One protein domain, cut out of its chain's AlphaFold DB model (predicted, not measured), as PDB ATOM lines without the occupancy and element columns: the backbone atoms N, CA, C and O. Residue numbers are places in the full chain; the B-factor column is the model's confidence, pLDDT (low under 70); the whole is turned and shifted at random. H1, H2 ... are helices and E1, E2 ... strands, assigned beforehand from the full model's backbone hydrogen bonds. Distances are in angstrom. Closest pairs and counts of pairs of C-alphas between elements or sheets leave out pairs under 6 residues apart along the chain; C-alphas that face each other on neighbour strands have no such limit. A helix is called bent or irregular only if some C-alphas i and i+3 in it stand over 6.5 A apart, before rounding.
ATOM      1  N   SER A 116      26.980  84.480 115.835       83.88
ATOM      2  CA  SER A 116      25.791  84.445 114.974       83.88
ATOM      3  C   SER A 116      24.891  83.236 115.259       83.88
ATOM      4  O   SER A 116      23.675  83.302 115.084       83.88
ATOM      5  N   ASN A 117      25.481  82.150 115.765       87.75
ATOM      6  CA  ASN A 117      24.799  80.913 116.118       87.75
ATOM      7  C   ASN A 117      24.344  80.877 117.577       87.75
ATOM      8  O   ASN A 117      23.597  79.967 117.944       87.75
ATOM      9  N   MET A 118      24.784  81.827 118.404       91.62
ATOM     10  CA  MET A 118      24.364  81.945 119.796       91.62
ATOM     11  C   MET A 118      23.054  82.714 119.876       91.62
ATOM     12  O   MET A 118      22.873  83.741 119.218       91.62
ATOM     13  N   LYS A 119      22.138  82.242 120.717       94.81
ATOM     14  CA  LYS A 119      20.886  82.937 120.998       94.81
ATOM     15  C   LYS A 119      20.514  82.787 122.459       94.81
ATOM     16  O   LYS A 119      20.649  81.708 123.028       94.81
ATOM     17  N   ILE A 120      19.985  83.855 123.039       97.00
ATOM     18  CA  ILE A 120      19.433  83.842 124.389       97.00
ATOM     19  C   ILE A 120      18.007  84.389 124.363       97.00
ATOM     20  O   ILE A 120      17.703  85.350 123.656       97.00
ATOM     21  N   LYS A 121      17.114  83.731 125.097       97.81
ATOM     22  CA  LYS A 121      15.724  84.139 125.271       97.81
ATOM     23  C   LYS A 121      15.471  84.429 126.742       97.81
ATOM     24  O   LYS A 121      15.736  83.568 127.577       97.81
ATOM     25  N   LEU A 122      14.944  85.609 127.037       97.69
ATOM     26  CA  LEU A 122      14.525  86.008 128.375       97.69
ATOM     27  C   LEU A 122      13.001  86.006 128.459       97.69
ATOM     28  O   LEU A 122      12.345  86.700 127.684       97.69
ATOM     29  N   PHE A 123      12.464  85.307 129.446       96.56
ATOM     30  CA  PHE A 123      11.072  85.372 129.867       96.56
ATOM     31  C   PHE A 123      11.022  86.160 131.170       96.56
ATOM     32  O   PHE A 123      11.663  85.770 132.145       96.56
ATOM     33  N   SER A 124      10.339  87.302 131.176       94.19
ATOM     34  CA  SER A 124      10.308  88.185 132.344       94.19
ATOM     35  C   SER A 124       8.981  88.938 132.436       94.19
ATOM     36  O   SER A 124       8.494  89.418 131.406       94.19
ATOM     37  N   PRO A 125       8.433  89.139 133.648       89.94
ATOM     38  CA  PRO A 125       7.282  90.013 133.860       89.94
ATOM     39  C   PRO A 125       7.640  91.508 133.820       89.94
ATOM     40  O   PRO A 125       6.768  92.362 133.676       89.94
ATOM     41  N   SER A 126       8.930  91.853 133.917       91.94
ATOM     42  CA  SER A 126       9.369  93.206 134.265       91.94
ATOM     43  C   SER A 126      10.218  93.879 133.198       91.94
ATOM     44  O   SER A 126      11.326  93.439 132.867       91.94
ATOM     45  N   LYS A 127       9.758  95.047 132.730       92.50
ATOM     46  CA  LYS A 127      10.506  95.902 131.789       92.50
ATOM     47  C   LYS A 127      11.812  96.444 132.385       92.50
ATOM     48  O   LYS A 127      12.746  96.724 131.633       92.50
ATOM     49  N   TYR A 128      11.898  96.618 133.705       93.12
ATOM     50  CA  TYR A 128      13.117  97.102 134.362       93.12
ATOM     51  C   TYR A 128      14.192  96.019 134.396       93.12
ATOM     52  O   TYR A 128      15.339  96.277 134.028       93.12
ATOM     53  N   ILE A 129      13.799  94.790 134.723       93.56
ATOM     54  CA  ILE A 129      14.685  93.623 134.695       93.56
ATOM     55  C   ILE A 129      15.190  93.362 133.272       93.56
ATOM     56  O   ILE A 129      16.388  93.154 133.084       93.56
ATOM     57  N   VAL A 130      14.327  93.482 132.253       94.81
ATOM     58  CA  VAL A 130      14.723  93.385 130.833       94.81
ATOM     59  C   VAL A 130      15.838  94.379 130.488       94.81
ATOM     60  O   VAL A 130      16.805  94.018 129.817       94.81
ATOM     61  N   LYS A 131      15.755  95.632 130.963       95.12
ATOM     62  CA  LYS A 131      16.812  96.635 130.726       95.12
ATOM     63  C   LYS A 131      18.148  96.219 131.345       95.12
ATOM     64  O   LYS A 131      19.190  96.441 130.732       95.12
ATOM     65  N   ILE A 132      18.130  95.643 132.546       95.31
ATOM     66  CA  ILE A 132      19.343  95.185 133.245       95.31
ATOM     67  C   ILE A 132      19.942  93.983 132.526       95.31
ATOM     68  O   ILE A 132      21.141  93.975 132.259       95.31
ATOM     69  N   PHE A 133      19.101  93.013 132.167       96.00
ATOM     70  CA  PHE A 133      19.499  91.846 131.393       96.00
ATOM     71  C   PHE A 133      20.184  92.260 130.089       96.00
ATOM     72  O   PHE A 133      21.321  91.865 129.843       96.00
ATOM     73  N   ASN A 134      19.546  93.136 129.306       95.38
ATOM     74  CA  ASN A 134      20.108  93.609 128.044       95.38
ATOM     75  C   ASN A 134      21.471  94.276 128.240       95.38
ATOM     76  O   ASN A 134      22.384  93.963 127.494       95.38
ATOM     77  N   LYS A 135      21.650  95.130 129.257       94.00
ATOM     78  CA  LYS A 135      22.950  95.776 129.528       94.00
ATOM     79  C   LYS A 135      24.088  94.787 129.795       94.00
ATOM     80  O   LYS A 135      25.242  95.119 129.537       94.00
ATOM     81  N   ILE A 136      23.780  93.625 130.366       93.44
ATOM     82  CA  ILE A 136      24.775  92.601 130.695       93.44
ATOM     83  C   ILE A 136      25.039  91.738 129.463       93.44
ATOM     84  O   ILE A 136      26.169  91.685 128.983       93.44
ATOM     85  N   PHE A 137      23.981  91.144 128.909       94.50
ATOM     86  CA  PHE A 137      24.082  90.117 127.879       94.50
ATOM     87  C   PHE A 137      24.326  90.666 126.467       94.50
ATOM     88  O   PHE A 137      24.865  89.936 125.639       94.50
ATOM     89  N   CYS A 138      24.004  91.931 126.156       91.62
ATOM     90  CA  CYS A 138      24.191  92.473 124.797       91.62
ATOM     91  C   CYS A 138      25.655  92.538 124.352       91.62
ATOM     92  O   CYS A 138      25.932  92.531 123.156       91.62
ATOM     93  N   ASN A 139      26.594  92.578 125.300       87.25
ATOM     94  CA  ASN A 139      28.018  92.547 124.982       87.25
ATOM     95  C   ASN A 139      28.470  91.155 124.533       87.25
ATOM     96  O   ASN A 139      29.458  91.041 123.820       87.25
ATOM     97  N   SER A 140      27.767  90.110 124.968       88.69
ATOM     98  CA  SER A 140      28.145  88.717 124.745       88.69
ATOM     99  C   SER A 140      27.273  88.009 123.709       88.69
ATOM    100  O   SER A 140      27.715  87.022 123.125       88.69
ATOM    101  N   PHE A 141      26.063  88.514 123.460       90.94
ATOM    102  CA  PHE A 141      25.063  87.904 122.590       90.94
ATOM    103  C   PHE A 141      24.485  88.924 121.614       90.94
ATOM    104  O   PHE A 141      23.902  89.928 122.021       90.94
ATOM    105  N   LYS A 142      24.569  88.615 120.314       89.94
ATOM    106  CA  LYS A 142      23.920  89.405 119.253       89.94
ATOM    107  C   LYS A 142      22.424  89.107 119.136       89.94
ATOM    108  O   LYS A 142      21.631  90.017 118.922       89.94
ATOM    109  N   ASN A 143      22.030  87.843 119.308       93.44
ATOM    110  CA  ASN A 143      20.640  87.411 119.165       93.44
ATOM    111  C   ASN A 143      19.964  87.275 120.536       93.44
ATOM    112  O   ASN A 143      19.995  86.206 121.154       93.44
ATOM    113  N   ILE A 144      19.339  88.357 120.997       96.19
ATOM    114  CA  ILE A 144      18.553  88.386 122.236       96.19
ATOM    115  C   ILE A 144      17.066  88.488 121.891       96.19
ATOM    116  O   ILE A 144      16.648  89.406 121.189       96.19
ATOM    117  N   GLU A 145      16.257  87.564 122.402       96.81
ATOM    118  CA  GLU A 145      14.794  87.601 122.294       96.81
ATOM    119  C   GLU A 145      14.184  87.825 123.679       96.81
ATOM    120  O   GLU A 145      14.569  87.166 124.645       96.81
ATOM    121  N   ILE A 146      13.226  88.743 123.779       97.38
ATOM    122  CA  ILE A 146      12.534  89.052 125.031       97.38
ATOM    123  C   ILE A 146      11.068  88.654 124.898       97.38
ATOM    124  O   ILE A 146      10.385  89.089 123.972       97.38
ATOM    125  N   VAL A 147      10.585  87.871 125.855       96.44
ATOM    126  CA  VAL A 147       9.198  87.428 125.973       96.44
ATOM    127  C   VAL A 147       8.642  87.956 127.293       96.44
ATOM    128  O   VAL A 147       9.191  87.697 128.363       96.44
ATOM    129  N   SER A 148       7.556  88.726 127.218       92.75
ATOM    130  CA  SER A 148       6.850  89.198 128.412       92.75
ATOM    131  C   SER A 148       6.008  88.067 128.989       92.75
ATOM    132  O   SER A 148       5.272  87.419 128.246       92.75
ATOM    133  N   THR A 149       6.079  87.865 130.299       90.00
ATOM    134  CA  THR A 149       5.257  86.883 131.024       90.00
ATOM    135  C   THR A 149       4.514  87.541 132.190       90.00
ATOM    136  O   THR A 149       4.639  88.745 132.402       90.00
ATOM    137  N   ILE A 150       3.698  86.774 132.916       85.56
ATOM    138  CA  ILE A 150       3.040  87.202 134.169       85.56
ATOM    139  C   ILE A 150       3.570  86.436 135.392       85.56
ATOM    140  O   ILE A 150       3.013  86.535 136.480       85.56
ATOM    141  N   ASP A 151       4.628  85.650 135.200       86.56
ATOM    142  CA  ASP A 151       5.195  84.777 136.222       86.56
ATOM    143  C   ASP A 151       6.016  85.566 137.250       86.56
ATOM    144  O   ASP A 151       6.732  86.497 136.896       86.56
ATOM    145  N   ASN A 152       6.018  85.128 138.513       87.69
ATOM    146  CA  ASN A 152       6.837  85.720 139.587       87.69
ATOM    147  C   ASN A 152       8.318  85.289 139.537       87.69
ATOM    148  O   ASN A 152       9.012  85.283 140.553       87.69
ATOM    149  N   TYR A 153       8.815  84.875 138.376       90.50
ATOM    150  CA  TYR A 153      10.205  84.489 138.168       90.50
ATOM    151  C   TYR A 153      10.647  84.844 136.749       90.50
ATOM    152  O   TYR A 153       9.845  85.168 135.875       90.50
ATOM    153  N   ILE A 154      11.956  84.788 136.534       93.88
ATOM    154  CA  ILE A 154      12.589  84.981 135.233       93.88
ATOM    155  C   ILE A 154      13.087  83.626 134.743       93.88
ATOM    156  O   ILE A 154      13.749  82.912 135.496       93.88
ATOM    157  N   GLU A 155      12.849  83.306 133.476       95.69
ATOM    158  CA  GLU A 155      13.481  82.174 132.792       95.69
ATOM    159  C   GLU A 155      14.429  82.691 131.703       95.69
ATOM    160  O   GLU A 155      14.106  83.603 130.942       95.69
ATOM    161  N   ILE A 156      15.628  82.120 131.644       97.62
ATOM    162  CA  ILE A 156      16.662  82.443 130.665       97.62
ATOM    163  C   ILE A 156      17.017  81.161 129.933       97.62
ATOM    164  O   ILE A 156      17.686  80.295 130.493       97.62
ATOM    165  N   ASN A 157      16.618  81.071 128.669       97.31
ATOM    166  CA  ASN A 157      16.934  79.941 127.801       97.31
ATOM    167  C   ASN A 157      18.064  80.323 126.860       97.31
ATOM    168  O   ASN A 157      18.034  81.394 126.255       97.31
ATOM    169  N   TYR A 158      19.040  79.441 126.691       96.00
ATOM    170  CA  TYR A 158      20.183  79.694 125.823       96.00
ATOM    171  C   TYR A 158      20.379  78.563 124.823       96.00
ATOM    172  O   TYR A 158      20.180  77.377 125.097       96.00
ATOM    173  N   PHE A 159      20.745  78.974 123.617       93.62
ATOM    174  CA  PHE A 159      20.760  78.147 122.429       93.62
ATOM    175  C   PHE A 159      22.064  78.367 121.680       93.62
ATOM    176  O   PHE A 159      22.589  79.483 121.631       93.62
ATOM    177  N   CYS A 160      22.535  77.318 121.022       91.25
ATOM    178  CA  CYS A 160      23.597  77.440 120.042       91.25
ATOM    179  C   CYS A 160      23.314  76.527 118.846       91.25
ATOM    180  O   CYS A 160      22.907  75.376 119.019       91.25
ATOM    181  N   LYS A 161      23.475  77.063 117.628       89.56
ATOM    182  CA  LYS A 161      23.119  76.388 116.362       89.56
ATOM    183  C   LYS A 161      21.676  75.853 116.376       89.56
ATOM    184  O   LYS A 161      21.403  74.734 115.955       89.56
ATOM    185  N   GLY A 162      20.754  76.631 116.949       87.94
ATOM    186  CA  GLY A 162      19.330  76.291 117.068       87.94
ATOM    187  C   GLY A 162      18.967  75.272 118.158       87.94
ATOM    188  O   GLY A 162      17.793  75.162 118.504       87.94
ATOM    189  N   LYS A 163      19.935  74.567 118.758       90.56
ATOM    190  CA  LYS A 163      19.686  73.619 119.854       90.56
ATOM    191  C   LYS A 163      19.615  74.353 121.193       90.56
ATOM    192  O   LYS A 163      20.520  75.119 121.513       90.56
ATOM    193  N   CYS A 164      18.571  74.092 121.983       92.69
ATOM    194  CA  CYS A 164      18.511  74.531 123.380       92.69
ATOM    195  C   CYS A 164      19.561  73.763 124.185       92.69
ATOM    196  O   CYS A 164      19.532  72.530 124.207       92.69
ATOM    197  N   LEU A 165      20.502  74.479 124.796       91.94
ATOM    198  CA  LEU A 165      21.552  73.864 125.608       91.94
ATOM    199  C   LEU A 165      21.137  73.751 127.070       91.94
ATOM    200  O   LEU A 165      21.496  72.785 127.735       91.94
ATOM    201  N   GLY A 166      20.341  74.702 127.547       93.44
ATOM    202  CA  GLY A 166      19.832  74.681 128.902       93.44
ATOM    203  C   GLY A 166      19.064  75.943 129.243       93.44
ATOM    204  O   GLY A 166      18.721  76.758 128.377       93.44
ATOM    205  N   LYS A 167      18.781  76.071 130.538       95.50
ATOM    206  CA  LYS A 167      18.028  77.186 131.085       95.50
ATOM    207  C   LYS A 167      18.422  77.525 132.509       95.50
ATOM    208  O   LYS A 167      18.909  76.669 133.245       95.50
ATOM    209  N   TRP A 168      18.172  78.772 132.880       96.56
ATOM    210  CA  TRP A 168      18.311  79.295 134.231       96.56
ATOM    211  C   TRP A 168      17.011  79.952 134.674       96.56
ATOM    212  O   TRP A 168      16.413  80.722 133.929       96.56
ATOM    213  N   PHE A 169      16.618  79.693 135.912       94.88
ATOM    214  CA  PHE A 169      15.520  80.363 136.591       94.88
ATOM    215  C   PHE A 169      16.086  81.341 137.609       94.88
ATOM    216  O   PHE A 169      16.925  80.942 138.417       94.88
ATOM    217  N   VAL A 170      15.612  82.587 137.604       94.00
ATOM    218  CA  VAL A 170      15.902  83.577 138.646       94.00
ATOM    219  C   VAL A 170      14.617  83.913 139.384       94.00
ATOM    220  O   VAL A 170      13.646  84.360 138.781       94.00
ATOM    221  N   TYR A 171      14.608  83.680 140.688       91.25
ATOM    222  CA  TYR A 171      13.407  83.770 141.508       91.25
ATOM    223  C   TYR A 171      13.739  84.173 142.942       91.25
ATOM    224  O   TYR A 171      14.894  84.125 143.375       91.25
ATOM    225  N   SER A 172      12.710  84.554 143.692       88.69
ATOM    226  CA  SER A 172      12.818  84.848 145.115       88.69
ATOM    227  C   SER A 172      11.945  83.890 145.916       88.69
ATOM    228  O   SER A 172      10.743  83.807 145.689       88.69
ATOM    229  N   ASP A 173      12.563  83.156 146.844       83.19
ATOM    230  CA  ASP A 173      11.868  82.240 147.757       83.19
ATOM    231  C   ASP A 173      11.491  82.897 149.093       83.19
ATOM    232  O   ASP A 173      10.745  82.312 149.871       83.19
ATOM    233  N   ASN A 174      12.032  84.086 149.394       82.06
ATOM    234  CA  ASN A 174      11.645  84.903 150.544       82.06
ATOM    235  C   ASN A 174      12.104  86.372 150.407       82.06
ATOM    236  O   ASN A 174      12.782  86.751 149.450       82.06
ATOM    237  N   ALA A 175      11.735  87.225 151.369       80.06
ATOM    238  CA  ALA A 175      12.013  88.667 151.342       80.06
ATOM    239  C   ALA A 175      13.511  88.995 151.173       80.06
ATOM    240  O   ALA A 175      13.865  89.942 150.471       80.06
ATOM    241  N   ASP A 176      14.381  88.142 151.702       83.44
ATOM    242  CA  ASP A 176      15.808  88.406 151.840       83.44
ATOM    243  C   ASP A 176      16.673  87.603 150.863       83.44
ATOM    244  O   ASP A 176      17.889  87.551 151.030       83.44
ATOM    245  N   ARG A 177      16.092  86.917 149.871       86.56
ATOM    246  CA  ARG A 177      16.862  86.039 148.980       86.56
ATOM    247  C   ARG A 177      16.454  86.146 147.527       86.56
ATOM    248  O   ARG A 177      15.272  86.154 147.186       86.56
ATOM    249  N   ILE A 178      17.469  86.142 146.670       89.88
ATOM    250  CA  ILE A 178      17.331  85.902 145.234       89.88
ATOM    251  C   ILE A 178      18.187  84.696 144.883       89.88
ATOM    252  O   ILE A 178      19.344  84.584 145.297       89.88
ATOM    253  N   ARG A 179      17.612  83.774 144.120       90.75
ATOM    254  CA  ARG A 179      18.263  82.547 143.678       90.75
ATOM    255  C   ARG A 179      18.322  82.521 142.165       90.75
ATOM    256  O   ARG A 179      17.393  82.966 141.503       90.75
ATOM    257  N   ALA A 180      19.397  81.948 141.647       93.88
ATOM    258  CA  ALA A 180      19.486  81.499 140.271       93.88
ATOM    259  C   ALA A 180      19.774  80.000 140.263       93.88
ATOM    260  O   ALA A 180      20.690  79.566 140.960       93.88
ATOM    261  N   ALA A 181      19.018  79.201 139.516       93.88
ATOM    262  CA  ALA A 181      19.232  77.756 139.428       93.88
ATOM    263  C   ALA A 181      18.833  77.197 138.057       93.88
ATOM    264  O   ALA A 181      17.959  77.753 137.398       93.88
ATOM    265  N   LYS A 182      19.429  76.073 137.644       92.75
ATOM    266  CA  LYS A 182      19.032  75.366 136.408       92.75
ATOM    267  C   LYS A 182      17.694  74.626 136.509       92.75
ATOM    268  O   LYS A 182      17.072  74.331 135.491       92.75
ATOM    269  N   SER A 183      17.244  74.336 137.727       87.06
ATOM    270  CA  SER A 183      15.933  73.757 138.022       87.06
ATOM    271  C   SER A 183      15.136  74.673 138.944       87.06
ATOM    272  O   SER A 183      15.683  75.346 139.826       87.06
ATOM    273  N   LEU A 184      13.822  74.705 138.729       80.81
ATOM    274  CA  LEU A 184      12.891  75.378 139.620       80.81
ATOM    275  C   LEU A 184      12.491  74.397 140.733       80.81
ATOM    276  O   LEU A 184      11.523  73.658 140.604       80.81
ATOM    277  N   ASP A 185      13.270  74.357 141.812       65.50
ATOM    278  CA  ASP A 185      13.043  73.434 142.938       65.50
ATOM    279  C   ASP A 185      12.015  73.987 143.948       65.50
ATOM    280  O   ASP A 185      12.295  74.043 145.149       65.50
ATOM    281  N   LEU A 186      10.853  74.468 143.489       65.19
ATOM    282  CA  LEU A 186       9.833  75.044 144.373       65.19
ATOM    283  C   LEU A 186       8.413  74.558 144.048       65.19
ATOM    284  O   LEU A 186       8.046  74.489 142.876       65.19
ATOM    285  N   PRO A 187       7.578  74.295 145.073       55.88
ATOM    286  CA  PRO A 187       6.129  74.301 144.917       55.88
ATOM    287  C   PRO A 187       5.685  75.718 144.521       55.88
ATOM    288  O   PRO A 187       6.138  76.691 145.121       55.88
ATOM    289  N   ASN A 188       4.800  75.830 143.530       54.28
ATOM    290  CA  ASN A 188       4.394  77.072 142.848       54.28
ATOM    291  C   ASN A 188       3.853  78.222 143.740       54.28
ATOM    292  O   ASN A 188       3.563  79.295 143.222       54.28
ATOM    293  N   GLU A 189       3.716  78.043 145.056       56.12
ATOM    294  CA  GLU A 189       2.941  78.929 145.941       56.12
ATOM    295  C   GLU A 189       3.770  79.923 146.783       56.12
ATOM    296  O   GLU A 189       3.190  80.755 147.472       56.12
ATOM    297  N   VAL A 190       5.110  79.892 146.739       61.47
ATOM    298  CA  VAL A 190       5.962  80.696 147.661       61.47
ATOM    299  C   VAL A 190       6.787  81.782 146.950       61.47
ATOM    300  O   VAL A 190       7.641  82.430 147.553       61.47
ATOM    301  N   LEU A 191       6.568  82.005 145.652       73.81
ATOM    302  CA  LEU A 191       7.351  82.989 144.904       73.81
ATOM    303  C   LEU A 191       6.906  84.419 145.216       73.81
ATOM    304  O   LEU A 191       5.801  84.829 144.860       73.81
ATOM    305  N   ILE A 192       7.807  85.184 145.838       76.69
ATOM    306  CA  ILE A 192       7.629  86.624 146.035       76.69
ATOM    307  C   ILE A 192       7.805  87.333 144.699       76.69
ATOM    308  O   ILE A 192       8.686  86.978 143.913       76.69
ATOM    309  N   ASN A 193       6.994  88.366 144.472       82.06
ATOM    310  CA  ASN A 193       7.111  89.216 143.302       82.06
ATOM    311  C   ASN A 193       8.541  89.772 143.176       82.06
ATOM    312  O   ASN A 193       9.053  90.476 144.049       82.06
ATOM    313  N   ILE A 194       9.196  89.445 142.065       84.12
ATOM    314  CA  ILE A 194      10.576  89.846 141.789       84.12
ATOM    315  C   ILE A 194      10.728  91.357 141.581       84.12
ATOM    316  O   ILE A 194      11.821  91.876 141.796       84.12
ATOM    317  N   ASP A 195       9.653  92.068 141.226       83.06
ATOM    318  CA  ASP A 195       9.671  93.526 141.058       83.06
ATOM    319  C   ASP A 195       9.815  94.290 142.378       83.06
ATOM    320  O   ASP A 195      10.208  95.454 142.378       83.06
ATOM    321  N   GLU A 196       9.564  93.639 143.514       83.19
ATOM    322  CA  GLU A 196       9.773  94.232 144.839       83.19
ATOM    323  C   GLU A 196      11.248  94.211 145.266       83.19
ATOM    324  O   GLU A 196      11.614  94.763 146.305       83.19
ATOM    325  N   LYS A 197      12.124  93.557 144.491       85.31
ATOM    326  CA  LYS A 197      13.541  93.432 144.832       85.31
ATOM    327  C   LYS A 197      14.382  94.572 144.254       85.31
ATOM    328  O   LYS A 197      14.150  94.993 143.122       85.31
ATOM    329  N   PRO A 198      15.443  95.003 144.965       87.12
ATOM    330  CA  PRO A 198      16.413  95.945 144.422       87.12
ATOM    331  C   PRO A 198      17.019  95.470 143.098       87.12
ATOM    332  O   PRO A 198      17.502  94.340 142.965       87.12
ATOM    333  N   LEU A 199      17.023  96.371 142.118       88.31
ATOM    334  CA  LEU A 199      17.459  96.110 140.749       88.31
ATOM    335  C   LEU A 199      18.938  95.690 140.666       88.31
ATOM    336  O   LEU A 199      19.330  94.873 139.828       88.31
ATOM    337  N   GLU A 200      19.767  96.205 141.569       87.31
ATOM    338  CA  GLU A 200      21.195  95.915 141.685       87.31
ATOM    339  C   GLU A 200      21.467  94.426 141.922       87.31
ATOM    340  O   GLU A 200      22.479  93.895 141.456       87.31
ATOM    341  N   PHE A 201      20.552  93.720 142.585       88.75
ATOM    342  CA  PHE A 201      20.710  92.293 142.830       88.75
ATOM    343  C   PHE A 201      20.533  91.465 141.565       88.75
ATOM    344  O   PHE A 201      21.301  90.529 141.340       88.75
ATOM    345  N   PHE A 202      19.604  91.848 140.687       91.00
ATOM    346  CA  PHE A 202      19.495  91.226 139.368       91.00
ATOM    347  C   PHE A 202      20.734  91.501 138.529       91.00
ATOM    348  O   PHE A 202      21.199  90.604 137.834       91.00
ATOM    349  N   ARG A 203      21.332  92.694 138.642       92.12
ATOM    350  CA  ARG A 203      22.599  92.993 137.963       92.12
ATOM    351  C   ARG A 203      23.703  92.026 138.399       92.12
ATOM    352  O   ARG A 203      24.419  91.503 137.545       92.12
ATOM    353  N   LEU A 204      23.831  91.769 139.702       91.81
ATOM    354  CA  LEU A 204      24.816  90.828 140.233       91.81
ATOM    355  C   LEU A 204      24.526  89.392 139.776       91.81
ATOM    356  O   LEU A 204      25.410  88.739 139.230       91.81
ATOM    357  N   ILE A 205      23.288  88.923 139.944       93.06
ATOM    358  CA  ILE A 205      22.881  87.566 139.562       93.06
ATOM    359  C   ILE A 205      23.091  87.325 138.067       93.06
ATOM    360  O   ILE A 205      23.727  86.341 137.702       93.06
ATOM    361  N   PHE A 206      22.630  88.234 137.206       95.12
ATOM    362  CA  PHE A 206      22.821  88.141 135.759       95.12
ATOM    363  C   PHE A 206      24.299  88.124 135.363       95.12
ATOM    364  O   PHE A 206      24.681  87.327 134.512       95.12
ATOM    365  N   SER A 207      25.144  88.918 136.027       92.19
ATOM    366  CA  SER A 207      26.594  88.895 135.783       92.19
ATOM    367  C   SER A 207      27.224  87.551 136.171       92.19
ATOM    368  O   SER A 207      28.135  87.078 135.499       92.19
ATOM    369  N   VAL A 208      26.737  86.916 137.243       92.56
ATOM    370  CA  VAL A 208      27.244  85.617 137.706       92.56
ATOM    371  C   VAL A 208      26.795  84.477 136.791       92.56
ATOM    372  O   VAL A 208      27.605  83.602 136.503       92.56
ATOM    373  N   ILE A 209      25.541  84.473 136.324       95.44
ATOM    374  CA  ILE A 209      25.007  83.398 135.465       95.44
ATOM    375  C   ILE A 209      25.413  83.530 133.993       95.44
ATOM    376  O   ILE A 209      25.360  82.547 133.261       95.44
ATOM    377  N   GLU A 210      25.822  84.714 133.535       95.06
ATOM    378  CA  GLU A 210      26.312  84.891 132.165       95.06
ATOM    379  C   GLU A 210      27.527  83.986 131.888       95.06
ATOM    380  O   GLU A 210      27.625  83.389 130.818       95.06
ATOM    381  N   LEU A 211      28.420  83.829 132.869       93.31
ATOM    382  CA  LEU A 211      29.632  83.015 132.755       93.31
ATOM    383  C   LEU A 211      29.361  81.514 132.524       93.31
ATOM    384  O   LEU A 211      29.890  80.992 131.544       93.31
ATOM    385  N   PRO A 212      28.544  80.805 133.335       93.25
ATOM    386  CA  PRO A 212      28.190  79.415 133.054       93.25
ATOM    387  C   PRO A 212      27.435  79.249 131.733       93.25
ATOM    388  O   PRO A 212      27.675  78.282 131.019       93.25
ATOM    389  N   ILE A 213      26.575  80.204 131.355       94.19
ATOM    390  CA  ILE A 213      25.897  80.165 130.049       94.19
ATOM    391  C   ILE A 213      26.925  80.221 128.911       94.19
ATOM    392  O   ILE A 213      26.889  79.392 128.000       94.19
ATOM    393  N   LEU A 214      27.866  81.169 128.967       92.19
ATOM    394  CA  LEU A 214      28.952  81.268 127.992       92.19
ATOM    395  C   LEU A 214      29.814  80.003 127.984       92.19
ATOM    396  O   LEU A 214      30.179  79.523 126.912       92.19
ATOM    397  N   TRP A 215      30.118  79.442 129.151       90.62
ATOM    398  CA  TRP A 215      30.879  78.202 129.260       90.62
ATOM    399  C   TRP A 215      30.193  77.050 128.524       90.62
ATOM    400  O   TRP A 215      30.787  76.425 127.649       90.62
ATOM    401  N   GLU A 216      28.918  76.801 128.805       90.19
ATOM    402  CA  GLU A 216      28.171  75.702 128.187       90.19
ATOM    403  C   GLU A 216      28.010  75.862 126.677       90.19
ATOM    404  O   GLU A 216      28.095  74.879 125.942       90.19
ATOM    405  N   ILE A 217      27.825  77.094 126.199       89.56
ATOM    406  CA  ILE A 217      27.750  77.377 124.763       89.56
ATOM    407  C   ILE A 217      29.059  77.029 124.054       89.56
ATOM    408  O   ILE A 217      29.026  76.428 122.978       89.56
ATOM    409  N   ASN A 218      30.199  77.388 124.644       85.88
ATOM    410  CA  ASN A 218      31.501  77.243 123.994       85.88
ATOM    411  C   ASN A 218      32.119  75.846 124.194       85.88
ATOM    412  O   ASN A 218      32.747  75.312 123.281       85.88
ATOM    413  N   PHE A 219      31.894  75.210 125.346       81.44
ATOM    414  CA  PHE A 219      32.503  73.919 125.686       81.44
ATOM    415  C   PHE A 219      31.526  72.739 125.624       81.44
ATOM    416  O   PHE A 219      31.909  71.652 125.190       81.44
ATOM    417  N   GLY A 220      30.252  72.945 125.973       71.25
ATOM    418  CA  GLY A 220      29.247  71.877 126.057       71.25
ATOM    419  C   GLY A 220      28.855  71.262 124.708       71.25
ATOM    420  O   GLY A 220      28.456  70.100 124.653       71.25
ATOM    421  N   LEU A 221      29.001  71.999 123.602       62.41
ATOM    422  CA  LEU A 221      28.725  71.491 122.250       62.41
ATOM    423  C   LEU A 221      29.862  70.670 121.644       62.41
ATOM    424  O   LEU A 221      29.620  69.818 120.793       62.41
ATOM    425  N   ASN A 222      31.091  70.952 122.055       58.81
ATOM    426  CA  ASN A 222      32.288  70.422 121.415       58.81
ATOM    427  C   ASN A 222      32.767  69.110 122.063       58.81
ATOM    428  O   ASN A 222      33.823  68.603 121.702       58.81
ATOM    429  N   GLY A 223      32.013  68.563 123.028       51.75
ATOM    430  CA  GLY A 223      32.380  67.334 123.738       51.75
ATOM    431  C   GLY A 223      33.663  67.466 124.562       51.75
ATOM    432  O   GLY A 223      34.239  66.452 124.956       51.75
ATOM    433  N   TYR A 224      34.125  68.694 124.819       55.78
ATOM    434  CA  TYR A 224      35.299  68.924 125.647       55.78
ATOM    435  C   TYR A 224      35.008  68.482 127.078       55.78
ATOM    436  O   TYR A 224      34.044  68.916 127.705       55.78
ATOM    437  N   SER A 225      35.884  67.633 127.608       54.25
ATOM    438  CA  SER A 225      35.827  67.106 128.971       54.25
ATOM    439  C   SER A 225      36.361  68.097 130.010       54.25
ATOM    440  O   SER A 225      36.924  67.677 131.024       54.25
ATOM    441  N   GLU A 226      36.276  69.407 129.755       62.19
ATOM    442  CA  GLU A 226      36.632  70.368 130.791       62.19
ATOM    443  C   GLU A 226      35.565  70.312 131.878       62.19
ATOM    444  O   GLU A 226      34.366  70.443 131.625       62.19
ATOM    445  N   LYS A 227      36.012  70.058 133.107       73.25
ATOM    446  CA  LYS A 227      35.130  70.034 134.265       73.25
ATOM    447  C   LYS A 227      34.528  71.426 134.417       73.25
ATOM    448  O   LYS A 227      35.269  72.364 134.696       73.25
ATOM    449  N   ASP A 228      33.211  71.531 134.252       81.19
ATOM    450  CA  ASP A 228      32.470  72.772 134.469       81.19
ATOM    451  C   ASP A 228      32.838  73.352 135.851       81.19
ATOM    452  O   ASP A 228      32.597  72.697 136.877       81.19
ATOM    453  N   PRO A 229      33.499  74.526 135.906       82.12
ATOM    454  CA  PRO A 229      33.928  75.123 137.162       82.12
ATOM    455  C   PRO A 229      32.777  75.849 137.873       82.12
ATOM    456  O   PRO A 229      32.949  76.314 139.005       82.12
ATOM    457  N   PHE A 230      31.618  75.979 137.226       88.19
ATOM    458  CA  PHE A 230      30.472  76.713 137.726       88.19
ATOM    459  C   PHE A 230      29.508  75.813 138.504       88.19
ATOM    460  O   PHE A 230      29.469  74.590 138.379       88.19
ATOM    461  N   LYS A 231      28.723  76.441 139.380       88.62
ATOM    462  CA  LYS A 231      27.677  75.754 140.143       88.62
ATOM    463  C   LYS A 231      26.387  75.791 139.335       88.62
ATOM    464  O   LYS A 231      26.121  76.767 138.650       88.62
ATOM    465  N   ASN A 232      25.516  74.804 139.527       90.25
ATOM    466  CA  ASN A 232      24.165  74.807 138.941       90.25
ATOM    467  C   ASN A 232      23.163  75.692 139.706       90.25
ATOM    468  O   ASN A 232      21.989  75.758 139.340       90.25
ATOM    469  N   LYS A 233      23.611  76.331 140.796       92.69
ATOM    470  CA  LYS A 233      22.799  77.190 141.653       92.69
ATOM    471  C   LYS A 233      23.641  78.260 142.344       92.69
ATOM    472  O   LYS A 233      24.718  77.971 142.868       92.69
ATOM    473  N   TYR A 234      23.081  79.459 142.420       92.06
ATOM    474  CA  TYR A 234      23.608  80.615 143.132       92.06
ATOM    475  C   TYR A 234      22.518  81.212 144.024       92.06
ATOM    476  O   TYR A 234      21.350  81.257 143.641       92.06
ATOM    477  N   THR A 235      22.906  81.680 145.207       90.12
ATOM    478  CA  THR A 235      22.009  82.350 146.154       90.12
ATOM    479  C   THR A 235      22.659  83.648 146.596       90.12
ATOM    480  O   THR A 235      23.789  83.632 147.084       90.12
ATOM    481  N   LEU A 236      21.930  84.748 146.456       89.12
ATOM    482  CA  LEU A 236      22.243  86.017 147.089       89.12
ATOM    483  C   LEU A 236      21.347  86.162 148.323       89.12
ATOM    484  O   LEU A 236      20.134  86.315 148.181       89.12
ATOM    485  N   ASP A 237      21.942  86.065 149.513       87.00
ATOM    486  CA  ASP A 237      21.250  86.263 150.793       87.00
ATOM    487  C   ASP A 237      21.524  87.680 151.309       87.00
ATOM    488  O   ASP A 237      22.659  88.043 151.620       87.00
ATOM    489  N   LEU A 238      20.470  88.486 151.369       77.00
ATOM    490  CA  LEU A 238      20.509  89.899 151.717       77.00
ATOM    491  C   LEU A 238      20.751  90.127 153.207       77.00
ATOM    492  O   LEU A 238      21.281  91.174 153.574       77.00
ATOM    493  N   LYS A 239      20.459  89.141 154.067       80.38
ATOM    494  CA  LYS A 239      20.780  89.243 155.499       80.38
ATOM    495  C   LYS A 239      22.280  89.316 155.739       80.38
ATOM    496  O   LYS A 239      22.714  89.937 156.700       80.38
ATOM    497  N   LEU A 240      23.076  88.710 154.857       71.94
ATOM    498  CA  LEU A 240      24.537  88.750 154.941       71.94
ATOM    499  C   LEU A 240      25.120  90.112 154.535       71.94
ATOM    500  O   LEU A 240      26.291  90.367 154.800       71.94
ATOM    501  N   LEU A 241      24.324  90.971 153.889       65.75
ATOM    502  CA  LEU A 241      24.734  92.301 153.428       65.75
ATOM    503  C   LEU A 241      24.349  93.417 154.406       65.75
ATOM    504  O   LEU A 241      24.788  94.554 154.237       65.75
TER     505      LEU A 241
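Overview. This is residues 116 to 241 of the 244 residues of an uncharacterized protein of Streptococcus pseudoporcinus (UniProt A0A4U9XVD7). A twisted sheet of six strands curls round the long helix H2, while the shorter helix H1 covers E1 and E2 on the same face and packs on H2. No named helix is on the opposite face, and the tiny helix H3 follows edge strand E6, off the sheet. The printed part has 126 residues with three named helices and six named strands, in the order E1 H1 E2 E3 E4 E5 H2 E6 H3. The mixed sheet runs E2 E1 E3 E4 E5 E6, and the class is mixed, helices and strands. The whole is compact, with a radius of gyration of the C-alphas of 14.4 A and spans of 40 by 29 by 27 A.

Arrangement. E1, residues 118 to 124, H1, residues 127 to 137, and E2, residues 143 to 148, form a strand-helix-strand unit, two parallel neighbour strands with a helix between, with a right-handed crossover. N 122 and O 145 are 2.9 A apart, within hydrogen-bond range. H1 is on the sheet at a height of 9.6 A, over E1 and, only just, over E2, on which 3 of its C-alphas fall. It runs along the strands, at 18 degrees to E1 on the local plane. E3, residues 153 to 160, is antiparallel to E1, with N 121 and O 157 at 2.8 A. E3, E4, residues 163 to 174, and E5, residues 177 to 181, make a meander, each strand the antiparallel neighbour of the one before. Its hairpins are E3 and E4, with N 156 and O 168 at 2.8 A, and E4 and E5, with N 171 and O 179 at 3.0 A. H2, residues 199 to 220, is on the same face as H1, giving two layers, helices on one face of a sheet. The closest C-alphas of H2 and E3 are those of Ile 217 and Cys 160, 6.3 A apart. H1 and H2 touch, closest at the C-alphas of Ile 132 and Arg 203, 6.1 A, at a steep tilt of 44 degrees, the same way. H2 has a kink of 26 degrees near residue 208; it is neither bent nor irregular, but only just: C-alphas 208 and 211 are 6.1 A apart. E6, residues 233 to 237, is antiparallel to E5, with N 180 and O 234 at 2.9 A. H3, residues 238 to 241, is not on the sheet and is apart from H1 and H2. Each O i to N i+4 pair is within hydrogen-bond range in H1, and 16 of 18 are in H2; H3 is too short for such a pair.

Along the chain. E1 begins at C-alpha 118, (24.364, 81.945, 119.796). E4 measures 33.7 A from first to last C-alpha, H2 30.7 A and E3 23.6 A. H2 begins at C-alpha 199, (17.459, 96.110, 140.749), and H3 ends at C-alpha 241, (24.734, 92.301, 153.428).

Size, cuts and confidence. The two C-alphas farthest apart, those of Lys 161 and Lys 239, are 41.3 A apart. The printed part has no cut. The links E5 to H2, 17 residues, and H2 to E6, 12 residues, are long. Mean pLDDT of the printed part is 86.8; residues 185 to 190, 221 to 226 and 241 are under 70.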